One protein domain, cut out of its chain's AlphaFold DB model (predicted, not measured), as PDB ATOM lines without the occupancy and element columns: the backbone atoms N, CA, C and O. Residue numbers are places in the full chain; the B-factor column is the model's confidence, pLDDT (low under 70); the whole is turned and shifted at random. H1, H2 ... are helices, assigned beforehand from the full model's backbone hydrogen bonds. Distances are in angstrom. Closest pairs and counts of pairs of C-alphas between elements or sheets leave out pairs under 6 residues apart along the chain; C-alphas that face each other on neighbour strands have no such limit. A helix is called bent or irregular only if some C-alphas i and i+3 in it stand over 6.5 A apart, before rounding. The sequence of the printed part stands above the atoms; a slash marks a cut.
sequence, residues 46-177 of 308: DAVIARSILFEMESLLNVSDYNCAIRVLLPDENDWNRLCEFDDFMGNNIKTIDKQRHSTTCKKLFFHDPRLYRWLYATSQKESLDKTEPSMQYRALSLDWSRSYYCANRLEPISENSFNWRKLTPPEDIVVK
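AT A GLANCE: This is residues 46 to 177 of the 308 residues of an uncharacterized protein of Parashewanella curva (UniProt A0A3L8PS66). Three helices, H1, H7 and H4, lie side by side in a row with H7 in the middle, and H6 crosses H7 and H4 near Ala 140 and Arg 82. H5 folds back from H6 at a steep angle, the short H2 and H3 stand at one end of the longest axis and the short H8 at the other, and residues 62 to 67 stick out. The printed part has 132 residues with eight named helices, H1 to H8 in order along the chain, and no named strand; the class is all helix, with 90 residues in the helices. The whole is compact, with a radius of gyration of the C-alphas of 14.6 A and spans of 42 by 32 by 24 A.

HOW THE PARTS SIT: Start at H1, residues 46 to 54, and look across to H7, residues 134 to 149: they touch at a shallow tilt of 21 degrees, opposite ways, closest at the C-alphas of Val 48 and Trp 145, 6.3 A apart. H7 touches H1 with residues 141 to 148 alone. H2, residues 58 to 61, touches H1 only at the corner, and only just, with 3 pairs of C-alphas within 8 A; the closest are Ser 52 and Glu 58, 4.9 A apart. H3, residues 66 to 72, touches H2 only at the corner, closest at the C-alphas of Leu 60 and Tyr 66, 5.8 A apart. H4, residues 77 to 97, touches H7 at a shallow tilt of 23 degrees, the same way, with the C-alphas of Asp 87 and Ser 146 closest at 5.2 A. H5, residues 102 to 112, touches H6, residues 114 to 129, at a steep tilt of 51 degrees, with the C-alphas of Phe 110 and Tyr 117 closest at 5.4 A. H6 is the hub, touching four helices. It is about perpendicular to H4, at 75 degrees, and the C-alphas of Arg 82 and Leu 116 come closest, 6.4 A apart. It touches H7 at a steep tilt of 57 degrees with residues 123 to 127 alone, closest at the C-alphas of Glu 127 and Met 136, 6.2 A apart. H8, residues 171 to 176, only just touches H6, with 3 pairs of C-alphas within 8 A, the closest being Arg 118 and Pro 171 at 6.6 A. The helix packing is mostly crossed, the helices' lines standing more often at a large angle than side by side, but only just: of the 6 pairs of helices that touch and have a tilt, those that touch only at the corner left out, 2 are at a shallow tilt. Every O i to N i+4 pair is within hydrogen-bond range in H1, H5, H6 and H7; the counts are 14 of 17 in H4, 1 of 2 in H8 and 0 of 3 in H3, where 1 of 4 O i to N i+3 pairs is within range, and H2 is too short for such a pair.

IN THESE COORDINATES: Find C-alpha 46 at (-19.257, -63.849, -29.787), where H1 begins; it runs 12.3 A. After H2, H3 is only just irregular, with C-alphas 68 and 71 6.9 A apart. From C-alpha 77 at (-15.722, -37.524, -40.640), H4 runs 27.9 A; it is irregular, with C-alphas 92 and 95 8.1 A apart, and has a kink of 46 degrees near residue 91. H5 runs 15.4 A, H6 23.1 A and H7 21.7 A. H8 ends at C-alpha 176, at (-25.341, -31.540, -10.365).

THE WHOLE: The C-alphas of Asp 65 and Lys 177 are the two farthest apart, at 44.2 A. The printed part has no cut. The link from H7 to H8, residues 150 to 170, is long; the other links are tight. The mean pLDDT of the printed part is 79.5; look for values under 70 at residues 59 to 78 and 175 to 177.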
ATOM      1  N   ASP A  46     -18.488 -63.006 -28.859       84.31
ATOM      2  CA  ASP A  46     -19.257 -63.849 -29.787       84.31
ATOM      3  C   ASP A  46     -20.613 -63.238 -30.148       84.31
ATOM      4  O   ASP A  46     -21.057 -63.331 -31.293       84.31
ATOM      5  N   ALA A  47     -21.262 -62.558 -29.198       86.94
ATOM      6  CA  ALA A  47     -22.507 -61.847 -29.469       86.94
ATOM      7  C   ALA A  47     -22.285 -60.670 -30.435       86.94
ATOM      8  O   ALA A  47     -23.135 -60.409 -31.291       86.94
ATOM      9  N   VAL A  48     -21.140 -59.984 -30.342       84.56
ATOM     10  CA  VAL A  48     -20.754 -58.939 -31.303       84.56
ATOM     11  C   VAL A  48     -20.462 -59.537 -32.680       84.56
ATOM     12  O   VAL A  48     -20.977 -59.020 -33.671       84.56
ATOM     13  N   ILE A  49     -19.727 -60.652 -32.756       82.69
ATOM     14  CA  ILE A  49     -19.457 -61.358 -34.021       82.69
ATOM     15  C   ILE A  49     -20.764 -61.797 -34.689       82.69
ATOM     16  O   ILE A  49     -21.010 -61.445 -35.843       82.69
ATOM     17  N   ALA A  50     -21.649 -62.484 -33.965       84.38
ATOM     18  CA  ALA A  50     -22.932 -62.945 -34.497       84.38
ATOM     19  C   ALA A  50     -23.783 -61.787 -35.043       84.38
ATOM     20  O   ALA A  50     -24.416 -61.892 -36.095       84.38
ATOM     21  N   ARG A  51     -23.760 -60.646 -34.352       82.62
ATOM     22  CA  ARG A  51     -24.474 -59.441 -34.767       82.62
ATOM     23  C   ARG A  51     -23.831 -58.750 -35.972       82.62
ATOM     24  O   ARG A  51     -24.552 -58.204 -36.800       82.62
ATOM     25  N   SER A  52     -22.509 -58.807 -36.108       80.25
ATOM     26  CA  SER A  52     -21.819 -58.318 -37.307       80.25
ATOM     27  C   SER A  52     -22.214 -59.106 -38.556       80.25
ATOM     28  O   SER A  52     -22.473 -58.504 -39.594       80.25
ATOM     29  N   ILE A  53     -22.369 -60.430 -38.433       80.56
ATOM     30  CA  ILE A  53     -22.834 -61.308 -39.514       80.56
ATOM     31  C   ILE A  53     -24.282 -60.966 -39.880       80.56
ATOM     32  O   ILE A  53     -24.603 -60.826 -41.057       80.56
ATOM     33  N   LEU A  54     -25.146 -60.764 -38.878       82.88
ATOM     34  CA  LEU A  54     -26.545 -60.377 -39.090       82.88
ATOM     35  C   LEU A  54     -26.686 -59.072 -39.893       82.88
ATOM     36  O   LEU A  54     -27.624 -58.935 -40.678       82.88
ATOM     37  N   PHE A  55     -25.773 -58.122 -39.691       78.00
ATOM     38  CA  PHE A  55     -25.759 -56.843 -40.402       78.00
ATOM     39  C   PHE A  55     -24.899 -56.839 -41.666       78.00
ATOM     40  O   PHE A  55     -24.805 -55.797 -42.308       78.00
ATOM     41  N   GLU A  56     -24.292 -57.971 -42.032       76.25
ATOM     42  CA  GLU A  56     -23.370 -58.070 -43.173       76.25
ATOM     43  C   GLU A  56     -22.177 -57.092 -43.037       76.25
ATOM     44  O   GLU A  56     -21.692 -56.529 -44.013       76.25
ATOM     45  N   MET A  57     -21.705 -56.887 -41.799       73.81
ATOM     46  CA  MET A  57     -20.625 -55.962 -41.415       73.81
ATOM     47  C   MET A  57     -19.355 -56.678 -40.919       73.81
ATOM     48  O   MET A  57     -18.444 -56.020 -40.425       73.81
ATOM     49  N   GLU A  58     -19.273 -58.007 -41.022       72.25
ATOM     50  CA  GLU A  58     -18.148 -58.808 -40.503       72.25
ATOM     51  C   GLU A  58     -16.784 -58.341 -41.042       72.25
ATOM     52  O   GLU A  58     -15.829 -58.177 -40.281       72.25
ATOM     53  N   SER A  59     -16.704 -58.034 -42.341       62.41
ATOM     54  CA  SER A  59     -15.482 -57.527 -42.982       62.41
ATOM     55  C   SER A  59     -15.022 -56.182 -42.415       62.41
ATOM     56  O   SER A  59     -13.836 -55.869 -42.450       62.41
ATOM     57  N   LEU A  60     -15.945 -55.401 -41.849       59.53
ATOM     58  CA  LEU A  60     -15.668 -54.107 -41.234       59.53
ATOM     59  C   LEU A  60     -15.205 -54.223 -39.785       59.53
ATOM     60  O   LEU A  60     -14.975 -53.199 -39.166       59.53
ATOM     61  N   LEU A  61     -15.116 -55.423 -39.212       58.06
ATOM     62  CA  LEU A  61     -14.480 -55.655 -37.911       58.06
ATOM     63  C   LEU A  61     -13.053 -56.204 -38.067       58.06
ATOM     64  O   LEU A  61     -12.330 -56.352 -37.080       58.06
ATOM     65  N   ASN A  62     -12.627 -56.480 -39.305       52.81
ATOM     66  CA  ASN A  62     -11.301 -56.983 -39.625       52.81
ATOM     67  C   ASN A  62     -10.341 -55.816 -39.921       52.81
ATOM     68  O   ASN A  62     -10.521 -55.059 -40.871       52.81
ATOM     69  N   VAL A  63      -9.298 -55.678 -39.097       47.66
ATOM     70  CA  VAL A  63      -8.353 -54.538 -39.072       47.66
ATOM     71  C   VAL A  63      -7.616 -54.328 -40.410       47.66
ATOM     72  O   VAL A  63      -7.097 -53.246 -40.671       47.66
ATOM     73  N   SER A  64      -7.578 -55.344 -41.277       39.97
ATOM     74  CA  SER A  64      -6.828 -55.341 -42.542       39.97
ATOM     75  C   SER A  64      -7.544 -54.661 -43.723       39.97
ATOM     76  O   SER A  64      -6.861 -54.072 -44.557       39.97
ATOM     77  N   ASP A  65      -8.882 -54.633 -43.754       41.09
ATOM     78  CA  ASP A  65      -9.685 -54.005 -44.831       41.09
ATOM     79  C   ASP A  65     -10.310 -52.650 -44.413       41.09
ATOM     80  O   ASP A  65     -11.029 -51.986 -45.167       41.09
ATOM     81  N   TYR A  66     -10.010 -52.219 -43.187       42.66
ATOM     82  CA  TYR A  66     -10.747 -51.222 -42.405       42.66
ATOM     83  C   TYR A  66     -10.730 -49.795 -42.990       42.66
ATOM     84  O   TYR A  66     -11.738 -49.089 -42.968       42.66
ATOM     85  N   ASN A  67      -9.605 -49.359 -43.568       43.69
ATOM     86  CA  ASN A  67      -9.424 -47.958 -43.977       43.69
ATOM     87  C   ASN A  67     -10.146 -47.572 -45.283       43.69
ATOM     88  O   ASN A  67     -10.403 -46.390 -45.498       43.69
ATOM     89  N   CYS A  68     -10.497 -48.528 -46.153       41.97
ATOM     90  CA  CYS A  68     -11.078 -48.209 -47.465       41.97
ATOM     91  C   CYS A  68     -12.621 -48.224 -47.481       41.97
ATOM     92  O   CYS A  68     -13.227 -47.574 -48.333       41.97
ATOM     93  N   ALA A  69     -13.271 -48.918 -46.536       45.72
ATOM     94  CA  ALA A  69     -14.725 -49.137 -46.537       45.72
ATOM     95  C   ALA A  69     -15.539 -48.124 -45.696       45.72
ATOM     96  O   ALA A  69     -16.712 -47.881 -45.980       45.72
ATOM     97  N   ILE A  70     -14.935 -47.481 -44.688       47.25
ATOM     98  CA  ILE A  70     -15.659 -46.634 -43.714       47.25
ATOM     99  C   ILE A  70     -16.164 -45.316 -44.300       47.25
ATOM    100  O   ILE A  70     -17.248 -44.859 -43.928       47.25
ATOM    101  N   ARG A  71     -15.441 -44.736 -45.268       46.03
ATOM    102  CA  ARG A  71     -15.844 -43.486 -45.942       46.03
ATOM    103  C   ARG A  71     -17.206 -43.576 -46.641       46.03
ATOM    104  O   ARG A  71     -17.824 -42.547 -46.881       46.03
ATOM    105  N   VAL A  72     -17.678 -44.784 -46.954       48.72
ATOM    106  CA  VAL A  72     -18.980 -45.017 -47.600       48.72
ATOM    107  C   VAL A  72     -20.119 -45.145 -46.575       48.72
ATOM    108  O   VAL A  72     -21.276 -44.913 -46.917       48.72
ATOM    109  N   LEU A  73     -19.819 -45.485 -45.314       52.53
ATOM    110  CA  LEU A  73     -20.818 -45.859 -44.300       52.53
ATOM    111  C   LEU A  73     -21.010 -44.815 -43.189       52.53
ATOM    112  O   LEU A  73     -22.089 -44.751 -42.594       52.53
ATOM    113  N   LEU A  74     -20.001 -43.978 -42.926       56.41
ATOM    114  CA  LEU A  74     -20.088 -42.840 -42.008       56.41
ATOM    115  C   LEU A  74     -19.935 -41.532 -42.797       56.41
ATOM    116  O   LEU A  74     -18.814 -41.145 -43.116       56.41
ATOM    117  N   PRO A  75     -21.041 -40.838 -43.121       50.12
ATOM    118  CA  PRO A  75     -20.987 -39.609 -43.915       50.12
ATOM    119  C   PRO A  75     -20.392 -38.406 -43.158       50.12
ATOM    120  O   PRO A  75     -20.117 -37.385 -43.781       50.12
ATOM    121  N   ASP A  76     -20.193 -38.510 -41.838       61.47
ATOM    122  CA  ASP A  76     -19.574 -37.477 -41.002       61.47
ATOM    123  C   ASP A  76     -18.174 -37.932 -40.546       61.47
ATOM    124  O   ASP A  76     -18.042 -38.866 -39.749       61.47
ATOM    125  N   GLU A  77     -17.120 -37.262 -41.032       57.62
ATOM    126  CA  GLU A  77     -15.722 -37.524 -40.640       57.62
ATOM    127  C   GLU A  77     -15.494 -37.384 -39.121       57.62
ATOM    128  O   GLU A  77     -14.570 -37.982 -38.567       57.62
ATOM    129  N   ASN A  78     -16.343 -36.635 -38.412       69.81
ATOM    130  CA  ASN A  78     -16.237 -36.453 -36.967       69.81
ATOM    131  C   ASN A  78     -16.610 -37.723 -36.182       69.81
ATOM    132  O   ASN A  78     -16.052 -37.959 -35.112       69.81
ATOM    133  N   ASP A  79     -17.503 -38.570 -36.703       70.12
ATOM    134  CA  ASP A  79     -17.908 -39.807 -36.020       70.12
ATOM    135  C   ASP A  79     -16.790 -40.843 -35.987       70.12
ATOM    136  O   ASP A  79     -16.628 -41.556 -34.998       70.12
ATOM    137  N   TRP A  80     -15.990 -40.900 -37.050       72.44
ATOM    138  CA  TRP A  80     -14.838 -41.787 -37.113       72.44
ATOM    139  C   TRP A  80     -13.819 -41.460 -36.018       72.44
ATOM    140  O   TRP A  80     -13.443 -42.329 -35.235       72.44
ATOM    141  N   ASN A  81     -13.453 -40.184 -35.886       76.19
ATOM    142  CA  ASN A  81     -12.530 -39.743 -34.842       76.19
ATOM    143  C   ASN A  81     -13.061 -40.068 -33.437       76.19
ATOM    144  O   ASN A  81     -12.295 -40.495 -32.577       76.19
ATOM    145  N   ARG A  82     -14.373 -39.928 -33.204       82.69
ATOM    146  CA  ARG A  82     -15.000 -40.274 -31.916       82.69
ATOM    147  C   ARG A  82     -14.974 -41.770 -31.620       82.69
ATOM    148  O   ARG A  82     -14.794 -42.149 -30.465       82.69
ATOM    149  N   LEU A  83     -15.137 -42.612 -32.639       78.38
ATOM    150  CA  LEU A  83     -14.990 -44.061 -32.502       78.38
ATOM    151  C   LEU A  83     -13.548 -44.439 -32.138       78.38
ATOM    152  O   LEU A  83     -13.360 -45.225 -31.213       78.38
ATOM    153  N   CYS A  84     -12.547 -43.828 -32.779       77.56
ATOM    154  CA  CYS A  84     -11.137 -44.035 -32.427       77.56
ATOM    155  C   CYS A  84     -10.825 -43.583 -30.992       77.56
ATOM    156  O   CYS A  84     -10.252 -44.343 -30.218       77.56
ATOM    157  N   GLU A  85     -11.267 -42.381 -30.600       82.25
ATOM    158  CA  GLU A  85     -11.106 -41.878 -29.227       82.25
ATOM    159  C   GLU A  85     -11.752 -42.822 -28.189       82.25
ATOM    160  O   GLU A  85     -11.242 -42.989 -27.076       82.25
ATOM    161  N   PHE A  86     -12.883 -43.447 -28.538       87.19
ATOM    162  CA  PHE A  86     -13.530 -44.436 -27.684       87.19
ATOM    163  C   PHE A  86     -12.732 -45.737 -27.580       87.19
ATOM    164  O   PHE A  86     -12.563 -46.242 -26.467       87.19
ATOM    165  N   ASP A  87     -12.229 -46.268 -28.696       81.00
ATOM    166  CA  ASP A  87     -11.385 -47.467 -28.699       81.00
ATOM    167  C   ASP A  87     -10.129 -47.259 -27.838       81.00
ATOM    168  O   ASP A  87      -9.856 -48.055 -26.934       81.00
ATOM    169  N   ASP A  88      -9.463 -46.109 -27.995       82.88
ATOM    170  CA  ASP A  88      -8.322 -45.701 -27.172       82.88
ATOM    171  C   ASP A  88      -8.688 -45.627 -25.686       82.88
ATOM    172  O   ASP A  88      -7.940 -46.094 -24.815       82.88
ATOM    173  N   PHE A  89      -9.843 -45.043 -25.352       89.00
ATOM    174  CA  PHE A  89     -10.324 -45.009 -23.974       89.00
ATOM    175  C   PHE A  89     -10.507 -46.426 -23.420       89.00
ATOM    176  O   PHE A  89     -10.076 -46.697 -22.293       89.00
ATOM    177  N   MET A  90     -11.102 -47.334 -24.194       86.50
ATOM    178  CA  MET A  90     -11.324 -48.716 -23.783       86.50
ATOM    179  C   MET A  90     -10.003 -49.460 -23.589       86.50
ATOM    180  O   MET A  90      -9.766 -49.967 -22.490       86.50
ATOM    181  N   GLY A  91      -9.108 -49.450 -24.577       83.88
ATOM    182  CA  GLY A  91      -7.810 -50.125 -24.509       83.88
ATOM    183  C   GLY A  91      -6.956 -49.657 -23.326       83.88
ATOM    184  O   GLY A  91      -6.421 -50.472 -22.568       83.88
ATOM    185  N   ASN A  92      -6.913 -48.344 -23.080       86.06
ATOM    186  CA  ASN A  92      -6.131 -47.770 -21.982       86.06
ATOM    187  C   ASN A  92      -6.719 -48.049 -20.591       86.06
ATOM    188  O   ASN A  92      -5.992 -48.030 -19.594       86.06
ATOM    189  N   ASN A  93      -8.032 -48.286 -20.485       88.19
ATOM    190  CA  ASN A  93      -8.719 -48.328 -19.193       88.19
ATOM    191  C   ASN A  93      -9.375 -49.674 -18.863       88.19
ATOM    192  O   ASN A  93      -9.848 -49.821 -17.732       88.19
ATOM    193  N   ILE A  94      -9.369 -50.666 -19.760       88.19
ATOM    194  CA  ILE A  94     -10.178 -51.887 -19.619       88.19
ATOM    195  C   ILE A  94      -9.987 -52.611 -18.281       88.19
ATOM    196  O   ILE A  94     -10.956 -52.918 -17.591       88.19
ATOM    197  N   LYS A  95      -8.735 -52.741 -17.820       87.31
ATOM    198  CA  LYS A  95      -8.399 -53.373 -16.531       87.31
ATOM    199  C   LYS A  95      -9.053 -52.677 -15.337       87.31
ATOM    200  O   LYS A  95      -9.338 -53.317 -14.328       87.31
ATOM    201  N   THR A  96      -9.225 -51.357 -15.419       88.25
ATOM    202  CA  THR A  96      -9.919 -50.573 -14.387       88.25
ATOM    203  C   THR A  96     -11.430 -50.613 -14.568       88.25
ATOM    204  O   THR A  96     -12.138 -50.704 -13.572       88.25
ATOM    205  N   ILE A  97     -11.914 -50.613 -15.812       90.12
ATOM    206  CA  ILE A  97     -13.340 -50.685 -16.148       90.12
ATOM    207  C   ILE A  97     -13.963 -51.990 -15.645       90.12
ATOM    208  O   ILE A  97     -15.035 -51.953 -15.049       90.12
ATOM    209  N   ASP A  98     -13.279 -53.122 -15.812       86.25
ATOM    210  CA  ASP A  98     -13.762 -54.431 -15.352       86.25
ATOM    211  C   ASP A  98     -13.877 -54.519 -13.822       86.25
ATOM    212  O   ASP A  98     -14.680 -55.283 -13.291       86.25
ATOM    213  N   LYS A  99     -13.095 -53.713 -13.094       86.69
ATOM    214  CA  LYS A  99     -13.044 -53.713 -11.624       86.69
ATOM    215  C   LYS A  99     -13.901 -52.625 -10.980       86.69
ATOM    216  O   LYS A  99     -14.076 -52.627  -9.762       86.69
ATOM    217  N   GLN A 100     -14.382 -51.658 -11.757       88.56
ATOM    218  CA  GLN A 100     -15.111 -50.496 -11.258       88.56
ATOM    219  C   GLN A 100     -16.589 -50.561 -11.633       88.56
ATOM    220  O   GLN A 100     -16.983 -51.115 -12.653       88.56
ATOM    221  N   ARG A 101     -17.427 -49.936 -10.800       89.00
ATOM    222  CA  ARG A 101     -18.847 -49.761 -11.117       89.00
ATOM    223  C   ARG A 101     -19.005 -48.802 -12.294       89.00
ATOM    224  O   ARG A 101     -18.330 -47.770 -12.326       89.00
ATOM    225  N   HIS A 102     -19.987 -49.068 -13.153       91.19
ATOM    226  CA  HIS A 102     -20.413 -48.223 -14.277       91.19
ATOM    227  C   HIS A 102     -20.388 -46.723 -13.961       91.19
ATOM    228  O   HIS A 102     -19.727 -45.941 -14.639       91.19
ATOM    229  N   SER A 103     -21.019 -46.317 -12.855       91.25
ATOM    230  CA  SER A 103     -21.111 -44.910 -12.442       91.25
ATOM    231  C   SER A 103     -19.758 -44.233 -12.188       91.25
ATOM    232  O   SER A 103     -19.639 -43.018 -12.352       91.25
ATOM    233  N   THR A 104     -18.738 -44.996 -11.791       91.38
ATOM    234  CA  THR A 104     -17.378 -44.487 -11.568       91.38
ATOM    235  C   THR A 104     -16.692 -44.233 -12.905       91.38
ATOM    236  O   THR A 104     -16.165 -43.141 -13.124       91.38
ATOM    237  N   THR A 105     -16.782 -45.193 -13.825       92.12
ATOM    238  CA  THR A 105     -16.244 -45.068 -15.184       92.12
ATOM    239  C   THR A 105     -16.918 -43.934 -15.954       92.12
ATOM    240  O   THR A 105     -16.219 -43.130 -16.565       92.12
ATOM    241  N   CYS A 106     -18.244 -43.781 -15.853       92.12
ATOM    242  CA  CYS A 106     -18.975 -42.672 -16.476       92.12
ATOM    243  C   CYS A 106     -18.460 -41.307 -16.018       92.12
ATOM    244  O   CYS A 106     -18.208 -40.433 -16.841       92.12
ATOM    245  N   LYS A 107     -18.259 -41.126 -14.706       89.81
ATOM    246  CA  LYS A 107     -17.696 -39.881 -14.165       89.81
ATOM    247  C   LYS A 107     -16.275 -39.654 -14.668       89.81
ATOM    248  O   LYS A 107     -15.948 -38.537 -15.053       89.81
ATOM    249  N   LYS A 108     -15.439 -40.696 -14.670       89.88
ATOM    250  CA  LYS A 108     -14.060 -40.611 -15.165       89.88
ATOM    251  C   LYS A 108     -14.029 -40.160 -16.625       89.88
ATOM    252  O   LYS A 108     -13.318 -39.209 -16.932       89.88
ATOM    253  N   LEU A 109     -14.833 -40.790 -17.481       91.75
ATOM    254  CA  LEU A 109     -14.959 -40.422 -18.887       91.75
ATOM    255  C   LEU A 109     -15.452 -38.981 -19.037       91.75
ATOM    256  O   LEU A 109     -14.804 -38.197 -19.713       91.75
ATOM    257  N   PHE A 110     -16.523 -38.595 -18.337       91.69
ATOM    258  CA  PHE A 110     -17.073 -37.241 -18.422       91.69
ATOM    259  C   PHE A 110     -16.081 -36.146 -18.008       91.69
ATOM    260  O   PHE A 110     -16.028 -35.100 -18.643       91.69
ATOM    261  N   PHE A 111     -15.305 -36.354 -16.938       87.31
ATOM    262  CA  PHE A 111     -14.349 -35.347 -16.468       87.31
ATOM    263  C   PHE A 111     -13.052 -35.310 -17.281       87.31
ATOM    264  O   PHE A 111     -12.415 -34.259 -17.328       87.31
ATOM    265  N   HIS A 112     -12.652 -36.430 -17.884       86.88
ATOM    266  CA  HIS A 112     -11.452 -36.503 -18.716       86.88
ATOM    267  C   HIS A 112     -11.726 -36.039 -20.148       86.88
ATOM    268  O   HIS A 112     -10.976 -35.230 -20.686       86.88
ATOM    269  N   ASP A 113     -12.822 -36.517 -20.738       88.81
ATOM    270  CA  ASP A 113     -13.263 -36.160 -22.081       88.81
ATOM    271  C   ASP A 113     -14.786 -35.905 -22.132       88.81
ATOM    272  O   ASP A 113     -15.593 -36.781 -22.470       88.81
ATOM    273  N   PRO A 114     -15.211 -34.668 -21.820       88.56
ATOM    274  CA  PRO A 114     -16.618 -34.291 -21.880       88.56
ATOM    275  C   PRO A 114     -17.204 -34.338 -23.297       88.56
ATOM    276  O   PRO A 114     -18.425 -34.432 -23.441       88.56
ATOM    277  N   ARG A 115     -16.373 -34.213 -24.344       89.06
ATOM    278  CA  ARG A 115     -16.838 -34.196 -25.739       89.06
ATOM    279  C   ARG A 115     -17.207 -35.604 -26.173       89.06
ATOM    280  O   ARG A 115     -18.336 -35.808 -26.619       89.06
ATOM    281  N   LEU A 116     -16.310 -36.561 -25.943       91.25
ATOM    282  CA  LEU A 116     -16.562 -37.976 -26.186       91.25
ATOM    283  C   LEU A 116     -17.768 -38.469 -25.380       91.25
ATOM    284  O   LEU A 116     -18.660 -39.105 -25.935       91.25
ATOM    285  N   TYR A 117     -17.867 -38.097 -24.097       93.38
ATOM    286  CA  TYR A 117     -19.018 -38.467 -23.269       93.38
ATOM    287  C   TYR A 117     -20.352 -37.995 -23.867       93.38
ATOM    288  O   TYR A 117     -21.307 -38.766 -23.958       93.38
ATOM    289  N   ARG A 118     -20.437 -36.720 -24.273       93.56
ATOM    290  CA  ARG A 118     -21.662 -36.155 -24.865       93.56
ATOM    291  C   ARG A 118     -22.009 -36.813 -26.192       93.56
ATOM    292  O   ARG A 118     -23.185 -37.053 -26.445       93.56
ATOM    293  N   TRP A 119     -21.004 -37.111 -27.010       94.31
ATOM    294  CA  TRP A 119     -21.202 -37.808 -28.275       94.31
ATOM    295  C   TRP A 119     -21.727 -39.234 -28.061       94.31
ATOM    296  O   TRP A 119     -22.716 -39.609 -28.687       94.31
ATOM    297  N   LEU A 120     -21.167 -39.994 -27.115       94.81
ATOM    298  CA  LEU A 120     -21.681 -41.324 -26.759       94.81
ATOM    299  C   LEU A 120     -23.116 -41.252 -26.233       94.81
ATOM    300  O   LEU A 120     -23.956 -42.063 -26.618       94.81
ATOM    301  N   TYR A 121     -23.420 -40.261 -25.386       95.00
ATOM    302  CA  TYR A 121     -24.779 -40.052 -24.896       95.00
ATOM    303  C   TYR A 121     -25.745 -39.778 -26.057       95.00
ATOM    304  O   TYR A 121     -26.734 -40.492 -26.199       95.00
ATOM    305  N   ALA A 122     -25.433 -38.829 -26.944       92.31
ATOM    306  CA  ALA A 122     -26.257 -38.536 -28.119       92.31
ATOM    307  C   ALA A 122     -26.415 -39.757 -29.042       92.31
ATOM    308  O   ALA A 122     -27.518 -40.041 -29.504       92.31
ATOM    309  N   THR A 123     -25.341 -40.524 -29.244       91.50
ATOM    310  CA  THR A 123     -25.352 -41.764 -30.034       91.50
ATOM    311  C   THR A 123     -26.279 -42.806 -29.414       91.50
ATOM    312  O   THR A 123     -27.061 -43.426 -30.129       91.50
ATOM    313  N   SER A 124     -26.267 -42.956 -28.084       92.88
ATOM    314  CA  SER A 124     -27.169 -43.880 -27.381       92.88
ATOM    315  C   SER A 124     -28.642 -43.488 -27.525       92.88
ATOM    316  O   SER A 124     -29.488 -44.342 -27.780       92.88
ATOM    317  N   GLN A 125     -28.950 -42.189 -27.443       92.25
ATOM    318  CA  GLN A 125     -30.301 -41.682 -27.691       92.25
ATOM    319  C   GLN A 125     -30.717 -41.931 -29.143       92.25
ATOM    320  O   GLN A 125     -31.821 -42.412 -29.389       92.25
ATOM    321  N   LYS A 126     -29.825 -41.681 -30.108       89.50
ATOM    322  CA  LYS A 126     -30.116 -41.891 -31.529       89.50
ATOM    323  C   LYS A 126     -30.351 -43.366 -31.867       89.50
ATOM    324  O   LYS A 126     -31.298 -43.663 -32.582       89.50
ATOM    325  N   GLU A 127     -29.576 -44.303 -31.314       89.00
ATOM    326  CA  GLU A 127     -29.790 -45.746 -31.547       89.00
ATOM    327  C   GLU A 127     -31.172 -46.202 -31.053       89.00
ATOM    328  O   GLU A 127     -31.795 -47.074 -31.654       89.00
ATOM    329  N   SER A 128     -31.685 -45.585 -29.981       84.81
ATOM    330  CA  SER A 128     -33.015 -45.905 -29.454       84.81
ATOM    331  C   SER A 128     -34.153 -45.525 -30.413       84.81
ATOM    332  O   SER A 128     -35.186 -46.203 -30.426       84.81
ATOM    333  N   LEU A 129     -33.933 -44.498 -31.243       84.56
ATOM    334  CA  LEU A 129     -34.874 -43.972 -32.232       84.56
ATOM    335  C   LEU A 129     -34.701 -44.654 -33.602       84.56
ATOM    336  O   LEU A 129     -35.669 -45.164 -34.163       84.56
ATOM    337  N   ASP A 130     -33.463 -44.748 -34.096       79.38
ATOM    338  CA  ASP A 130     -33.131 -45.141 -35.471       79.38
ATOM    339  C   ASP A 130     -32.468 -46.529 -35.538       79.38
ATOM    340  O   ASP A 130     -31.325 -46.701 -35.967       79.38
ATOM    341  N   LYS A 131     -33.210 -47.564 -35.128       74.69
ATOM    342  CA  LYS A 131     -32.701 -48.951 -34.991       74.69
ATOM    343  C   LYS A 131     -32.302 -49.620 -36.311       74.69
ATOM    344  O   LYS A 131     -31.587 -50.623 -36.321       74.69
ATOM    345  N   THR A 132     -32.818 -49.110 -37.424       77.38
ATOM    346  CA  THR A 132     -32.646 -49.695 -38.760       77.38
ATOM    347  C   THR A 132     -31.703 -48.897 -39.652       77.38
ATOM    348  O   THR A 132     -31.447 -49.330 -40.771       77.38
ATOM    349  N   GLU A 133     -31.216 -47.734 -39.204       82.19
ATOM    350  CA  GLU A 133     -30.301 -46.914 -40.000       82.19
ATOM    351  C   GLU A 133     -28.921 -47.603 -40.075       82.19
ATOM    352  O   GLU A 133     -28.306 -47.831 -39.027       82.19
ATOM    353  N   PRO A 134     -28.387 -47.908 -41.275       78.50
ATOM    354  CA  PRO A 134     -27.111 -48.618 -41.409       78.50
ATOM    355  C   PRO A 134     -25.937 -47.907 -40.724       78.50
ATOM    356  O   PRO A 134     -25.119 -48.550 -40.068       78.50
ATOM    357  N   SER A 135     -25.885 -46.572 -40.805       79.06
ATOM    358  CA  SER A 135     -24.830 -45.777 -40.161       79.06
ATOM    359  C   SER A 135     -24.863 -45.931 -38.632       79.06
ATOM    360  O   SER A 135     -23.824 -46.038 -37.985       79.06
ATOM    361  N   MET A 136     -26.059 -46.009 -38.034       84.56
ATOM    362  CA  MET A 136     -26.227 -46.226 -36.597       84.56
ATOM    363  C   MET A 136     -25.892 -47.651 -36.183       84.56
ATOM    364  O   MET A 136     -25.237 -47.835 -35.159       84.56
ATOM    365  N   GLN A 137     -26.281 -48.645 -36.984       80.19
ATOM    366  CA  GLN A 137     -25.907 -50.040 -36.750       80.19
ATOM    367  C   GLN A 137     -24.387 -50.206 -36.739       80.19
ATOM    368  O   GLN A 137     -23.859 -50.860 -35.840       80.19
ATOM    369  N   TYR A 138     -23.689 -49.531 -37.657       79.44
ATOM    370  CA  TYR A 138     -22.233 -49.522 -37.707       79.44
ATOM    371  C   TYR A 138     -21.599 -48.857 -36.477       79.44
ATOM    372  O   TYR A 138     -20.740 -49.461 -35.828       79.44
ATOM    373  N   ARG A 139     -22.045 -47.644 -36.103       83.69
ATOM    374  CA  ARG A 139     -21.560 -46.957 -34.888       83.69
ATOM    375  C   ARG A 139     -21.746 -47.845 -33.657       83.69
ATOM    376  O   ARG A 139     -20.804 -48.070 -32.904       83.69
ATOM    377  N   ALA A 140     -22.947 -48.389 -33.478       87.88
ATOM    378  CA  ALA A 140     -23.277 -49.219 -32.330       87.88
ATOM    379  C   ALA A 140     -22.445 -50.508 -32.276       87.88
ATOM    380  O   ALA A 140     -21.962 -50.878 -31.208       87.88
ATOM    381  N   LEU A 141     -22.257 -51.172 -33.421       83.25
ATOM    382  CA  LEU A 141     -21.430 -52.372 -33.521       83.25
ATOM    383  C   LEU A 141     -19.960 -52.068 -33.194       83.25
ATOM    384  O   LEU A 141     -19.337 -52.827 -32.461       83.25
ATOM    385  N   SER A 142     -19.436 -50.934 -33.661       83.50
ATOM    386  CA  SER A 142     -18.055 -50.502 -33.401       83.50
ATOM    387  C   SER A 142     -17.804 -50.203 -31.916       83.50
ATOM    388  O   SER A 142     -16.786 -50.608 -31.350       83.50
ATOM    389  N   LEU A 143     -18.760 -49.551 -31.245       89.25
ATOM    390  CA  LEU A 143     -18.698 -49.300 -29.799       89.25
ATOM    391  C   LEU A 143     -18.748 -50.607 -28.989       89.25
ATOM    392  O   LEU A 143     -18.016 -50.774 -28.010       89.25
ATOM    393  N   ASP A 144     -19.584 -51.557 -29.410       87.88
ATOM    394  CA  ASP A 144     -19.688 -52.873 -28.774       87.88
ATOM    395  C   ASP A 144     -18.434 -53.730 -29.002       87.88
ATOM    396  O   ASP A 144     -17.956 -54.412 -28.086       87.88
ATOM    397  N   TRP A 145     -17.853 -53.643 -30.197       84.81
ATOM    398  CA  TRP A 145     -16.583 -54.269 -30.541       84.81
ATOM    399  C   TRP A 145     -15.445 -53.763 -29.658       84.81
ATOM    400  O   TRP A 145     -14.787 -54.569 -29.004       84.81
ATOM    401  N   SER A 146     -15.288 -52.441 -29.533       85.19
ATOM    402  CA  SER A 146     -14.237 -51.820 -28.708       85.19
ATOM    403  C   SER A 146     -14.260 -52.369 -27.273       85.19
ATOM    404  O   SER A 146     -13.241 -52.742 -26.697       85.19
ATOM    405  N   ARG A 147     -15.449 -52.501 -26.668       86.31
ATOM    406  CA  ARG A 147     -15.589 -53.039 -25.304       86.31
ATOM    407  C   ARG A 147     -15.265 -54.530 -25.193       86.31
ATOM    408  O   ARG A 147     -14.635 -54.936 -24.210       86.31
ATOM    409  N   SER A 148     -15.769 -55.334 -26.125       83.50
ATOM    410  CA  SER A 148     -15.665 -56.797 -26.079       83.50
ATOM    411  C   SER A 148     -14.271 -57.294 -26.477       83.50
ATOM    412  O   SER A 148     -13.760 -58.232 -25.868       83.50
ATOM    413  N   TYR A 149     -13.610 -56.610 -27.413       82.75
ATOM    414  CA  TYR A 149     -12.270 -56.935 -27.900       82.75
ATOM    415  C   TYR A 149     -11.192 -56.873 -26.805       82.75
ATOM    416  O   TYR A 149     -10.345 -57.773 -26.710       82.75
ATOM    417  N   TYR A 150     -11.240 -55.834 -25.961       81.69
ATOM    418  CA  TYR A 150     -10.278 -55.623 -24.872       81.69
ATOM    419  C   TYR A 150     -10.612 -56.395 -23.585       81.69
ATOM    420  O   TYR A 150      -9.794 -56.407 -22.662       81.69
ATOM    421  N   CYS A 151     -11.791 -57.021 -23.485       80.38
ATOM    422  CA  CYS A 151     -12.183 -57.763 -22.289       80.38
ATOM    423  C   CYS A 151     -11.207 -58.919 -22.008       80.38
ATOM    424  O   CYS A 151     -10.796 -59.632 -22.924       80.38
ATOM    425  N   ALA A 152     -10.833 -59.100 -20.734       73.81
ATOM    426  CA  ALA A 152      -9.828 -60.085 -20.330       73.81
ATOM    427  C   ALA A 152     -10.214 -61.527 -20.701       73.81
ATOM    428  O   ALA A 152      -9.346 -62.300 -21.104       73.81
ATOM    429  N   ASN A 153     -11.503 -61.867 -20.605       78.00
ATOM    430  CA  ASN A 153     -12.046 -63.107 -21.141       78.00
ATOM    431  C   ASN A 153     -13.119 -62.782 -22.187       78.00
ATOM    432  O   ASN A 153     -14.249 -62.439 -21.853       78.00
ATOM    433  N   ARG A 154     -12.748 -62.892 -23.466       72.12
ATOM    434  CA  ARG A 154     -13.603 -62.533 -24.613       72.12
ATOM    435  C   ARG A 154     -14.901 -63.343 -24.674       72.12
ATOM    436  O   ARG A 154     -15.895 -62.859 -25.209       72.12
ATOM    437  N   LEU A 155     -14.891 -64.549 -24.115       72.94
ATOM    438  CA  LEU A 155     -16.013 -65.485 -24.177       72.94
ATOM    439  C   LEU A 155     -16.951 -65.372 -22.969       72.94
ATOM    440  O   LEU A 155     -18.054 -65.914 -22.997       72.94
ATOM    441  N   GLU A 156     -16.544 -64.670 -21.910       77.50
ATOM    442  CA  GLU A 156     -17.380 -64.527 -20.723       77.50
ATOM    443  C   GLU A 156     -18.444 -63.433 -20.889       77.50
ATOM    444  O   GLU A 156     -18.206 -62.399 -21.526       77.50
ATOM    445  N   PRO A 157     -19.630 -63.620 -20.282       80.19
ATOM    446  CA  PRO A 157     -20.616 -62.557 -20.171       80.19
ATOM    447  C   PRO A 157     -20.032 -61.349 -19.433       80.19
ATOM    448  O   PRO A 157     -19.489 -61.471 -18.332       80.19
ATOM    449  N   ILE A 158     -20.189 -60.157 -20.005       84.81
ATOM    450  CA  ILE A 158     -19.775 -58.920 -19.341       84.81
ATOM    451  C   ILE A 158     -20.789 -58.584 -18.244       84.81
ATOM    452  O   ILE A 158     -21.995 -58.547 -18.480       84.81
ATOM    453  N   SER A 159     -20.293 -58.295 -17.037       84.69
ATOM    454  CA  SER A 159     -21.140 -57.917 -15.900       84.69
ATOM    455  C   SER A 159     -22.033 -56.714 -16.219       84.69
ATOM    456  O   SER A 159     -21.553 -55.682 -16.693       84.69
ATOM    457  N   GLU A 160     -23.312 -56.787 -15.842       83.31
ATOM    458  CA  GLU A 160     -24.274 -55.684 -15.997       83.31
ATOM    459  C   GLU A 160     -23.886 -54.406 -15.239       83.31
ATOM    460  O   GLU A 160     -24.339 -53.314 -15.590       83.31
ATOM    461  N   ASN A 161     -23.052 -54.545 -14.204       84.69
ATOM    462  CA  ASN A 161     -22.535 -53.437 -13.405       84.69
ATOM    463  C   ASN A 161     -21.283 -52.785 -14.013       84.69
ATOM    464  O   ASN A 161     -20.815 -51.771 -13.483       84.69
ATOM    465  N   SER A 162     -20.726 -53.365 -15.082       88.12
ATOM    466  CA  SER A 162     -19.604 -52.798 -15.830       88.12
ATOM    467  C   SER A 162     -20.059 -51.613 -16.687       88.12
ATOM    468  O   SER A 162     -21.248 -51.342 -16.846       88.12
ATOM    469  N   PHE A 163     -19.092 -50.877 -17.225       91.88
ATOM    470  CA  PHE A 163     -19.370 -49.728 -18.074       91.88
ATOM    471  C   PHE A 163     -20.108 -50.130 -19.357       91.88
ATOM    472  O   PHE A 163     -19.613 -50.968 -20.109       91.88
ATOM    473  N   ASN A 164     -21.247 -49.483 -19.624       92.56
ATOM    474  CA  ASN A 164     -22.014 -49.625 -20.861       92.56
ATOM    475  C   ASN A 164     -22.381 -48.243 -21.428       92.56
ATOM    476  O   ASN A 164     -23.085 -47.463 -20.783       92.56
ATOM    477  N   TRP A 165     -21.954 -47.965 -22.661       93.38
ATOM    478  CA  TRP A 165     -22.183 -46.694 -23.354       93.38
ATOM    479  C   TRP A 165     -23.669 -46.388 -23.630       93.38
ATOM    480  O   TRP A 165     -24.022 -45.233 -23.840       93.38
ATOM    481  N   ARG A 166     -24.563 -47.383 -23.558       92.56
ATOM    482  CA  ARG A 166     -26.022 -47.183 -23.659       92.56
ATOM    483  C   ARG A 166     -26.689 -46.768 -22.348       92.56
ATOM    484  O   ARG A 166     -27.817 -46.295 -22.350       92.56
ATOM    485  N   LYS A 167     -26.008 -46.948 -21.212       91.38
ATOM    486  CA  LYS A 167     -26.522 -46.649 -19.861       91.38
ATOM    487  C   LYS A 167     -25.968 -45.331 -19.312       91.38
ATOM    488  O   LYS A 167     -25.831 -45.162 -18.097       91.38
ATOM    489  N   LEU A 168     -25.568 -44.414 -20.188       92.00
ATOM    490  CA  LEU A 168     -24.985 -43.138 -19.785       92.00
ATOM    491  C   LEU A 168     -26.044 -42.242 -19.134       92.00
ATOM    492  O   LEU A 168     -27.169 -42.123 -19.607       92.00
ATOM    493  N   THR A 169     -25.668 -41.609 -18.026       90.88
ATOM    494  CA  THR A 169     -26.495 -40.591 -17.371       90.88
ATOM    495  C   THR A 169     -26.474 -39.304 -18.208       90.88
ATOM    496  O   THR A 169     -25.406 -38.998 -18.759       90.88
ATOM    497  N   PRO A 170     -27.581 -38.536 -18.283       92.62
ATOM    498  CA  PRO A 170     -27.583 -37.234 -18.942       92.62
ATOM    499  C   PRO A 170     -26.406 -36.356 -18.471       92.62
ATOM    500  O   PRO A 170     -26.115 -36.321 -17.267       92.62
ATOM    501  N   PRO A 171     -25.675 -35.686 -19.384       89.62
ATOM    502  CA  PRO A 171     -24.494 -34.889 -19.043       89.62
ATOM    503  C   PRO A 171     -24.732 -33.851 -17.933       89.62
ATOM    504  O   PRO A 171     -23.868 -33.635 -17.083       89.62
ATOM    505  N   GLU A 172     -25.904 -33.226 -17.926       85.75
ATOM    506  CA  GLU A 172     -26.365 -32.251 -16.941       85.75
ATOM    507  C   GLU A 172     -26.428 -32.833 -15.519       85.75
ATOM    508  O   GLU A 172     -25.916 -32.226 -14.575       85.75
ATOM    509  N   ASP A 173     -26.926 -34.057 -15.362       86.31
ATOM    510  CA  ASP A 173     -27.109 -34.712 -14.061       86.31
ATOM    511  C   ASP A 173     -25.787 -35.156 -13.421       86.31
ATOM    512  O   ASP A 173     -25.680 -35.311 -12.197       86.31
ATOM    513  N   ILE A 174     -24.742 -35.344 -14.233       80.81
ATOM    514  CA  ILE A 174     -23.395 -35.653 -13.735       80.81
ATOM    515  C   ILE A 174     -22.779 -34.442 -13.035       80.81
ATOM    516  O   ILE A 174     -22.079 -34.601 -12.030       80.81
ATOM    517  N   VAL A 175     -23.057 -33.234 -13.530       68.44
ATOM    518  CA  VAL A 175     -22.524 -31.981 -12.979       68.44
ATOM    519  C   VAL A 175     -23.214 -31.616 -11.658       68.44
ATOM    520  O   VAL A 175     -22.567 -31.090 -10.750       68.44
ATOM    521  N   VAL A 176     -24.501 -31.948 -11.508       55.28
ATOM    522  CA  VAL A 176     -25.341 -31.540 -10.365       55.28
ATOM    523  C   VAL A 176     -25.016 -32.301  -9.064       55.28
ATOM    524  O   VAL A 176     -25.185 -31.763  -7.969       55.28
ATOM    525  N   LYS A 177     -24.431 -33.507  -9.123       49.28
ATOM    526  CA  LYS A 177     -24.114 -34.339  -7.934       49.28
ATOM    527  C   LYS A 177     -22.925 -33.866  -7.065       49.28
ATOM    528  O   LYS A 177     -22.311 -34.678  -6.373       49.28
TER     529      LYS A 177